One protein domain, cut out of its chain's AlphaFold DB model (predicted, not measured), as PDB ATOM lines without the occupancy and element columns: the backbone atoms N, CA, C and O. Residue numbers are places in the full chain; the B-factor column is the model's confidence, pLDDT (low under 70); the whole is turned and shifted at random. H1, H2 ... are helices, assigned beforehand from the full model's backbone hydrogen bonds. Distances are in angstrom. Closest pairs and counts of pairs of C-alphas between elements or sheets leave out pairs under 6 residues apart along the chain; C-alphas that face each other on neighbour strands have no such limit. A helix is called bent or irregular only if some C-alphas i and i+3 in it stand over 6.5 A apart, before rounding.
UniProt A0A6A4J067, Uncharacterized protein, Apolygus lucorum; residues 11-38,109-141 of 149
ATOM      1  N   GLU A  11      21.736 -42.696  17.418       81.44
ATOM      2  CA  GLU A  11      20.819 -43.504  18.223       81.44
ATOM      3  C   GLU A  11      19.658 -44.032  17.370       81.44
ATOM      4  O   GLU A  11      19.336 -45.223  17.432       81.44
ATOM      5  N   ASP A  12      19.099 -43.193  16.497       82.12
ATOM      6  CA  ASP A  12      18.111 -43.588  15.491       82.12
ATOM      7  C   ASP A  12      18.684 -44.638  14.529       82.12
ATOM      8  O   ASP A  12      18.030 -45.627  14.196       82.12
ATOM      9  N   PHE A  13      19.942 -44.477  14.110       82.94
ATOM     10  CA  PHE A  13      20.613 -45.485  13.291       82.94
ATOM     11  C   PHE A  13      20.794 -46.807  14.050       82.94
ATOM     12  O   PHE A  13      20.443 -47.876  13.543       82.94
ATOM     13  N   ALA A  14      21.310 -46.751  15.281       86.44
ATOM     14  CA  ALA A  14      21.529 -47.939  16.099       86.44
ATOM     15  C   ALA A  14      20.217 -48.678  16.415       86.44
ATOM     16  O   ALA A  14      20.196 -49.907  16.427       86.44
ATOM     17  N   SER A  15      19.120 -47.956  16.650       84.50
ATOM     18  CA  SER A  15      17.797 -48.555  16.860       84.50
ATOM     19  C   SER A  15      17.249 -49.191  15.583       84.50
ATOM     20  O   SER A  15      16.912 -50.371  15.604       84.50
ATOM     21  N   ALA A  16      17.284 -48.495  14.444       85.44
ATOM     22  CA  ALA A  16      16.810 -49.038  13.169       85.44
ATOM     23  C   ALA A  16      17.560 -50.315  12.739       85.44
ATOM     24  O   ALA A  16      16.959 -51.279  12.254       85.44
ATOM     25  N   VAL A  17      18.882 -50.360  12.936       85.50
ATOM     26  CA  VAL A  17      19.688 -51.558  12.637       85.50
ATOM     27  C   VAL A  17      19.363 -52.700  13.607       85.50
ATOM     28  O   VAL A  17      19.340 -53.864  13.205       85.50
ATOM     29  N   ARG A  18      19.068 -52.390  14.874       84.94
ATOM     30  CA  ARG A  18      18.674 -53.396  15.869       84.94
ATOM     31  C   ARG A  18      17.326 -54.012  15.506       84.94
ATOM     32  O   ARG A  18      17.214 -55.233  15.456       84.94
ATOM     33  N   ASP A  19      16.355 -53.170  15.175       83.94
ATOM     34  CA  ASP A  19      14.976 -53.570  14.882       83.94
ATOM     35  C   ASP A  19      14.858 -54.326  13.549       83.94
ATOM     36  O   ASP A  19      14.030 -55.225  13.400       83.94
ATOM     37  N   SER A  20      15.722 -54.013  12.580       81.56
ATOM     38  CA  SER A  20      15.796 -54.740  11.305       81.56
ATOM     39  C   SER A  20      16.513 -56.095  11.409       81.56
ATOM     40  O   SER A  20      16.368 -56.945  10.522       81.56
ATOM     41  N   SER A  21      17.247 -56.356  12.497       80.81
ATOM     42  CA  SER A  21      17.938 -57.626  12.707       80.81
ATOM     43  C   SER A  21      16.976 -58.713  13.191       80.81
ATOM     44  O   SER A  21      16.693 -58.865  14.381       80.81
ATOM     45  N   ARG A  22      16.493 -59.556  12.269       69.75
ATOM     46  CA  ARG A  22      15.742 -60.765  12.645       69.75
ATOM     47  C   ARG A  22      16.613 -61.648  13.553       69.75
ATOM     48  O   ARG A  22      17.629 -62.180  13.108       69.75
ATOM     49  N   LYS A  23      16.157 -61.868  14.793       74.75
ATOM     50  CA  LYS A  23      16.771 -62.754  15.805       74.75
ATOM     51  C   LYS A  23      18.109 -62.268  16.400       74.75
ATOM     52  O   LYS A  23      18.956 -63.109  16.688       74.75
ATOM     53  N   ASN A  24      18.319 -60.960  16.592       69.06
ATOM     54  CA  ASN A  24      19.512 -60.411  17.276       69.06
ATOM     55  C   ASN A  24      20.860 -60.884  16.690       69.06
ATOM     56  O   ASN A  24      21.845 -61.039  17.409       69.06
ATOM     57  N   ARG A  25      20.925 -61.135  15.377       80.25
ATOM     58  CA  ARG A  25      22.167 -61.582  14.718       80.25
ATOM     59  C   ARG A  25      23.205 -60.470  14.587       80.25
ATOM     60  O   ARG A  25      24.374 -60.753  14.355       80.25
ATOM     61  N   VAL A  26      22.771 -59.217  14.691       81.56
ATOM     62  CA  VAL A  26      23.628 -58.040  14.570       81.56
ATOM     63  C   VAL A  26      23.872 -57.469  15.962       81.56
ATOM     64  O   VAL A  26      22.946 -57.003  16.622       81.56
ATOM     65  N   ILE A  27      25.131 -57.503  16.396       82.75
ATOM     66  CA  ILE A  27      25.583 -56.846  17.623       82.75
ATOM     67  C   ILE A  27      26.010 -55.431  17.248       82.75
ATOM     68  O   ILE A  27      26.937 -55.241  16.464       82.75
ATOM     69  N   ILE A  28      25.329 -54.439  17.812       84.94
ATOM     70  CA  ILE A  28      25.650 -53.027  17.604       84.94
ATOM     71  C   ILE A  28      26.397 -52.534  18.831       84.94
ATOM     72  O   ILE A  28      25.876 -52.608  19.946       84.94
ATOM     73  N   LYS A  29      27.594 -51.996  18.613       88.19
ATOM     74  CA  LYS A  29      28.384 -51.324  19.639       88.19
ATOM     75  C   LYS A  29      28.551 -49.861  19.250       88.19
ATOM     76  O   LYS A  29      29.193 -49.561  18.246       88.19
ATOM     77  N   ILE A  30      27.960 -48.965  20.037       89.06
ATOM     78  CA  ILE A  30      28.254 -47.533  19.950       89.06
ATOM     79  C   ILE A  30      29.601 -47.341  20.637       89.06
ATOM     80  O   ILE A  30      29.749 -47.706  21.800       89.06
ATOM     81  N   MET A  31      30.593 -46.863  19.887       87.88
ATOM     82  CA  MET A  31      31.951 -46.730  20.405       87.88
ATOM     83  C   MET A  31      32.049 -45.545  21.362       87.88
ATOM     84  O   MET A  31      31.655 -44.429  21.019       87.88
ATOM     85  N   GLU A  32      32.640 -45.781  22.525       88.75
ATOM     86  CA  GLU A  32      33.006 -44.742  23.483       88.75
ATOM     87  C   GLU A  32      34.497 -44.398  23.365       88.75
ATOM     88  O   GLU A  32      35.280 -45.210  22.871       88.75
ATOM     89  N   PRO A  33      34.958 -43.231  23.860       87.81
ATOM     90  CA  PRO A  33      36.389 -42.923  23.913       87.81
ATOM     91  C   PRO A  33      37.227 -44.035  24.567       87.81
ATOM     92  O   PRO A  33      38.335 -44.310  24.115       87.81
ATOM     93  N   SER A  34      36.662 -44.716  25.567       90.25
ATOM     94  CA  SER A  34      37.267 -45.833  26.304       90.25
ATOM     95  C   SER A  34      37.560 -47.074  25.452       90.25
ATOM     96  O   SER A  34      38.424 -47.873  25.826       90.25
ATOM     97  N   ASP A  35      36.893 -47.223  24.303       90.25
ATOM     98  CA  ASP A  35      37.134 -48.302  23.343       90.25
ATOM     99  C   ASP A  35      38.405 -48.087  22.520       90.25
ATOM    100  O   ASP A  35      38.947 -49.029  21.939       90.25
ATOM    101  N   PHE A  36      38.901 -46.851  22.477       89.75
ATOM    102  CA  PHE A  36      40.122 -46.508  21.773       89.75
ATOM    103  C   PHE A  36      41.310 -46.596  22.718       89.75
ATOM    104  O   PHE A  36      41.263 -46.172  23.873       89.75
ATOM    105  N   VAL A  37      42.419 -47.106  22.202       92.00
ATOM    106  CA  VAL A  37      43.659 -47.246  22.959       92.00
ATOM    107  C   VAL A  37      44.779 -46.455  22.300       92.00
ATOM    108  O   VAL A  37      44.834 -46.313  21.078       92.00
ATOM    109  N   SER A  38      45.667 -45.916  23.125       87.81
ATOM    110  CA  SER A  38      46.907 -45.289  22.698       87.81
ATOM    111  C   SER A  38      48.037 -46.297  22.847       87.81
ATOM    112  O   SER A  38      48.354 -46.735  23.958       87.81
ATOM    113  N   GLN A 109      40.430 -41.690  27.653       85.88
ATOM    114  CA  GLN A 109      39.325 -41.300  28.540       85.88
ATOM    115  C   GLN A 109      38.489 -40.153  27.975       85.88
ATOM    116  O   GLN A 109      37.367 -39.926  28.412       85.88
ATOM    117  N   LYS A 110      39.038 -39.412  27.011       83.94
ATOM    118  CA  LYS A 110      38.426 -38.211  26.446       83.94
ATOM    119  C   LYS A 110      38.442 -38.297  24.926       83.94
ATOM    120  O   LYS A 110      39.356 -38.880  24.341       83.94
ATOM    121  N   ALA A 111      37.423 -37.721  24.297       82.19
ATOM    122  CA  ALA A 111      37.393 -37.561  22.850       82.19
ATOM    123  C   ALA A 111      38.498 -36.591  22.403       82.19
ATOM    124  O   ALA A 111      38.815 -35.635  23.115       82.19
ATOM    125  N   CYS A 112      39.069 -36.826  21.220       81.69
ATOM    126  CA  CYS A 112      39.983 -35.865  20.612       81.69
ATOM    127  C   CYS A 112      39.226 -34.571  20.317       81.69
ATOM    128  O   CYS A 112      38.156 -34.594  19.706       81.69
ATOM    129  N   GLY A 113      39.781 -33.456  20.778       86.75
ATOM    130  CA  GLY A 113      39.249 -32.144  20.463       86.75
ATOM    131  C   GLY A 113      39.729 -31.623  19.116       86.75
ATOM    132  O   GLY A 113      40.564 -32.230  18.450       86.75
ATOM    133  N   VAL A 114      39.199 -30.464  18.743       89.06
ATOM    134  CA  VAL A 114      39.672 -29.675  17.600       89.06
ATOM    135  C   VAL A 114      40.505 -28.488  18.088       89.06
ATOM    136  O   VAL A 114      40.218 -27.956  19.167       89.06
ATOM    137  N   PRO A 115      41.508 -28.025  17.322       91.62
ATOM    138  CA  PRO A 115      42.249 -26.817  17.668       91.62
ATOM    139  C   PRO A 115      41.317 -25.622  17.890       91.62
ATOM    140  O   PRO A 115      40.339 -25.446  17.156       91.62
ATOM    141  N   VAL A 116      41.643 -24.767  18.868       90.94
ATOM    142  CA  VAL A 116      40.834 -23.584  19.229       90.94
ATOM    143  C   VAL A 116      40.528 -22.724  18.004       90.94
ATOM    144  O   VAL A 116      39.382 -22.334  17.790       90.94
ATOM    145  N   ALA A 117      41.543 -22.468  17.175       91.75
ATOM    146  CA  ALA A 117      41.406 -21.658  15.970       91.75
ATOM    147  C   ALA A 117      40.362 -22.239  15.002       91.75
ATOM    148  O   ALA A 117      39.485 -21.517  14.534       91.75
ATOM    149  N   VAL A 118      40.404 -23.555  14.768       91.00
ATOM    150  CA  VAL A 118      39.452 -24.258  13.894       91.00
ATOM    151  C   VAL A 118      38.048 -24.220  14.489       91.00
ATOM    152  O   VAL A 118      37.086 -23.917  13.781       91.00
ATOM    153  N   LYS A 119      37.919 -24.463  15.800       91.50
ATOM    154  CA  LYS A 119      36.625 -24.388  16.486       91.50
ATOM    155  C   LYS A 119      36.019 -22.996  16.334       91.50
ATOM    156  O   LYS A 119      34.861 -22.877  15.941       91.50
ATOM    157  N   ASN A 120      36.793 -21.945  16.580       90.94
ATOM    158  CA  ASN A 120      36.327 -20.564  16.471       90.94
ATOM    159  C   ASN A 120      35.935 -20.191  15.034       90.94
ATOM    160  O   ASN A 120      34.926 -19.512  14.834       90.94
ATOM    161  N   ASP A 121      36.670 -20.675  14.032       92.81
ATOM    162  CA  ASP A 121      36.345 -20.425  12.625       92.81
ATOM    163  C   ASP A 121      34.999 -21.054  12.232       92.81
ATOM    164  O   ASP A 121      34.116 -20.385  11.691       92.81
ATOM    165  N   ILE A 122      34.778 -22.315  12.618       89.25
ATOM    166  CA  ILE A 122      33.502 -23.017  12.410       89.25
ATOM    167  C   ILE A 122      32.367 -22.301  13.150       89.25
ATOM    168  O   ILE A 122      31.286 -22.082  12.596       89.25
ATOM    169  N   THR A 123      32.616 -21.904  14.399       89.56
ATOM    170  CA  THR A 123      31.598 -21.291  15.262       89.56
ATOM    171  C   THR A 123      31.182 -19.908  14.755       89.56
ATOM    172  O   THR A 123      30.012 -19.538  14.827       89.56
ATOM    173  N   SER A 124      32.119 -19.141  14.199       90.12
ATOM    174  CA  SER A 124      31.852 -17.792  13.694       90.12
ATOM    175  C   SER A 124      31.216 -17.785  12.300       90.12
ATOM    176  O   SER A 124      30.280 -17.015  12.067       90.12
ATOM    177  N   LYS A 125      31.677 -18.654  11.388       91.19
ATOM    178  CA  LYS A 125      31.232 -18.680   9.983       91.19
ATOM    179  C   LYS A 125      30.044 -19.605   9.739       91.19
ATOM    180  O   LYS A 125      29.049 -19.193   9.148       91.19
ATOM    181  N   LEU A 126      30.139 -20.861  10.176       86.44
ATOM    182  CA  LEU A 126      29.199 -21.916   9.782       86.44
ATOM    183  C   LEU A 126      27.984 -21.993  10.703       86.44
ATOM    184  O   LEU A 126      26.875 -22.253  10.239       86.44
ATOM    185  N   LEU A 127      28.161 -21.723  11.998       87.62
ATOM    186  CA  LEU A 127      27.098 -21.895  12.992       87.62
ATOM    187  C   LEU A 127      25.875 -21.009  12.708       87.62
ATOM    188  O   LEU A 127      24.748 -21.448  12.915       87.62
ATOM    189  N   ARG A 128      26.078 -19.803  12.155       85.75
ATOM    190  CA  ARG A 128      24.997 -18.882  11.752       85.75
ATOM    191  C   ARG A 128      24.119 -19.434  10.626       85.75
ATOM    192  O   ARG A 128      22.930 -19.138  10.594       85.75
ATOM    193  N   LEU A 129      24.698 -20.238   9.736       87.00
ATOM    194  CA  LEU A 129      24.015 -20.850   8.590       87.00
ATOM    195  C   LEU A 129      23.371 -22.199   8.946       87.00
ATOM    196  O   LEU A 129      22.609 -22.750   8.153       87.00
ATOM    197  N   MET A 130      23.672 -22.750  10.127       83.44
ATOM    198  CA  MET A 130      23.153 -24.041  10.567       83.44
ATOM    199  C   MET A 130      21.835 -23.908  11.349       83.44
ATOM    200  O   MET A 130      21.688 -22.980  12.154       83.44
ATOM    201  N   PRO A 131      20.913 -24.878  11.189       83.25
ATOM    202  CA  PRO A 131      19.754 -25.046  12.062       83.25
ATOM    203  C   PRO A 131      20.152 -25.202  13.536       83.25
ATOM    204  O   PRO A 131      21.160 -25.844  13.840       83.25
ATOM    205  N   ASP A 132      19.345 -24.665  14.455       81.50
ATOM    206  CA  ASP A 132      19.682 -24.587  15.887       81.50
ATOM    207  C   ASP A 132      19.994 -25.942  16.528       81.50
ATOM    208  O   ASP A 132      20.923 -26.070  17.322       81.50
ATOM    209  N   ASN A 133      19.288 -26.992  16.116       79.81
ATOM    210  CA  ASN A 133      19.505 -28.350  16.607       79.81
ATOM    211  C   ASN A 133      20.873 -28.946  16.230       79.81
ATOM    212  O   ASN A 133      21.277 -29.936  16.828       79.81
ATOM    213  N   ARG A 134      21.585 -28.376  15.248       77.81
ATOM    214  CA  ARG A 134      22.937 -28.812  14.848       77.81
ATOM    215  C   ARG A 134      24.045 -27.981  15.484       77.81
ATOM    216  O   ARG A 134      25.209 -28.371  15.431       77.81
ATOM    217  N   ARG A 135      23.699 -26.844  16.092       85.69
ATOM    218  CA  ARG A 135      24.660 -25.936  16.731       85.69
ATOM    219  C   ARG A 135      25.260 -26.547  17.993       85.69
ATOM    220  O   ARG A 135      26.457 -26.396  18.217       85.69
ATOM    221  N   SER A 136      24.450 -27.284  18.757       84.12
ATOM    222  CA  SER A 136      24.842 -27.925  20.020       84.12
ATOM    223  C   SER A 136      26.048 -28.853  19.868       84.12
ATOM    224  O   SER A 136      26.957 -28.808  20.694       84.12
ATOM    225  N   PHE A 137      26.097 -29.639  18.787       83.69
ATOM    226  CA  PHE A 137      27.227 -30.514  18.481       83.69
ATOM    227  C   PHE A 137      28.537 -29.716  18.415       83.69
ATOM    228  O   PHE A 137      29.458 -29.968  19.190       83.69
ATOM    229  N   TRP A 138      28.588 -28.689  17.564       85.62
ATOM    230  CA  TRP A 138      29.791 -27.884  17.340       85.62
ATOM    231  C   TRP A 138      30.213 -27.073  18.567       85.62
ATOM    232  O   TRP A 138      31.409 -26.926  18.822       85.62
ATOM    233  N   THR A 139      29.261 -26.586  19.367       85.62
ATOM    234  CA  THR A 139      29.588 -25.901  20.626       85.62
ATOM    235  C   THR A 139      30.130 -26.873  21.676       85.62
ATOM    236  O   THR A 139      31.079 -26.529  22.384       85.62
ATOM    237  N   SER A 140      29.581 -28.093  21.741       86.44
ATOM    238  CA  SER A 140      29.967 -29.135  22.706       86.44
ATOM    239  C   SER A 140      31.269 -29.870  22.372       86.44
ATOM    240  O   SER A 140      31.824 -30.534  23.244       86.44
ATOM    241  N   LEU A 141      31.781 -29.740  21.139       86.75
ATOM    242  CA  LEU A 141      33.031 -30.385  20.741       86.75
ATOM    243  C   LEU A 141      34.184 -29.981  21.671       86.75
ATOM    244  O   LEU A 141      34.389 -28.784  21.901       86.75
TER     245      LEU A 141
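This is residues 11 to 38 and 109 to 141 of the 149 residues of an uncharacterized protein of Apolygus lucorum (UniProt A0A6A4J067). The model is two separate pieces in one flat, open outline: the lone helix H1 with a long unnamed stretch, residues 21 to 38, that folds back past it, and a small helical hairpin of H2 and H3. The hairpin lies well away from H1, and the two pieces come nearest the cut between residues 38 and 109. The printed part has 61 residues, with three named helices in the order H1, H2, H3 and no named strand; its class is all helix, though just 29 residues are in named elements, under half. The whole is extended, with a radius of gyration of the C-alphas of 16.7 A and spans of 47 by 34 by 11 A.

H1, residues 11 to 20, begins at C-alpha 11 (20.819, -43.504, 18.223) and is 14.1 A long from first to last C-alpha. H2, residues 116 to 125, begins at C-alpha 116 (40.834, -23.584, 19.229) and is 14.2 A long. H3, residues 132 to 140, is 13.2 A long and ends at C-alpha 140 (29.967, -29.135, 22.706). H3 is neither bent nor irregular, but only just: C-alphas 133 and 136 are 6.3 A apart.

H1 is apart from H2 and from H3. H2 and H3 form a helical hairpin over a short link of 6 residues. They touch, the closest C-alphas being those of Thr 123 and Trp 138, 7.1 A apart, and run opposite ways at a shallow tilt of 14 degrees. In H1 and H2 every O i to N i+4 pair is within hydrogen-bond range; in H3 2 of 5 are, beside 4 of 6 O i to N i+3 pairs.

The C-alphas of Lys 23 and Ala 117, the two farthest apart, are 47.9 A apart. Residues 39 to 108 are not printed, and C-alphas 38 and 109 are 10.4 A apart across this cut. Residues 19 to 25 stand free, as do residues 128 to 134, of which 132 to 134 belong to H3. The mean pLDDT of the printed part is 85.5, with residues 22 and 24 under 70.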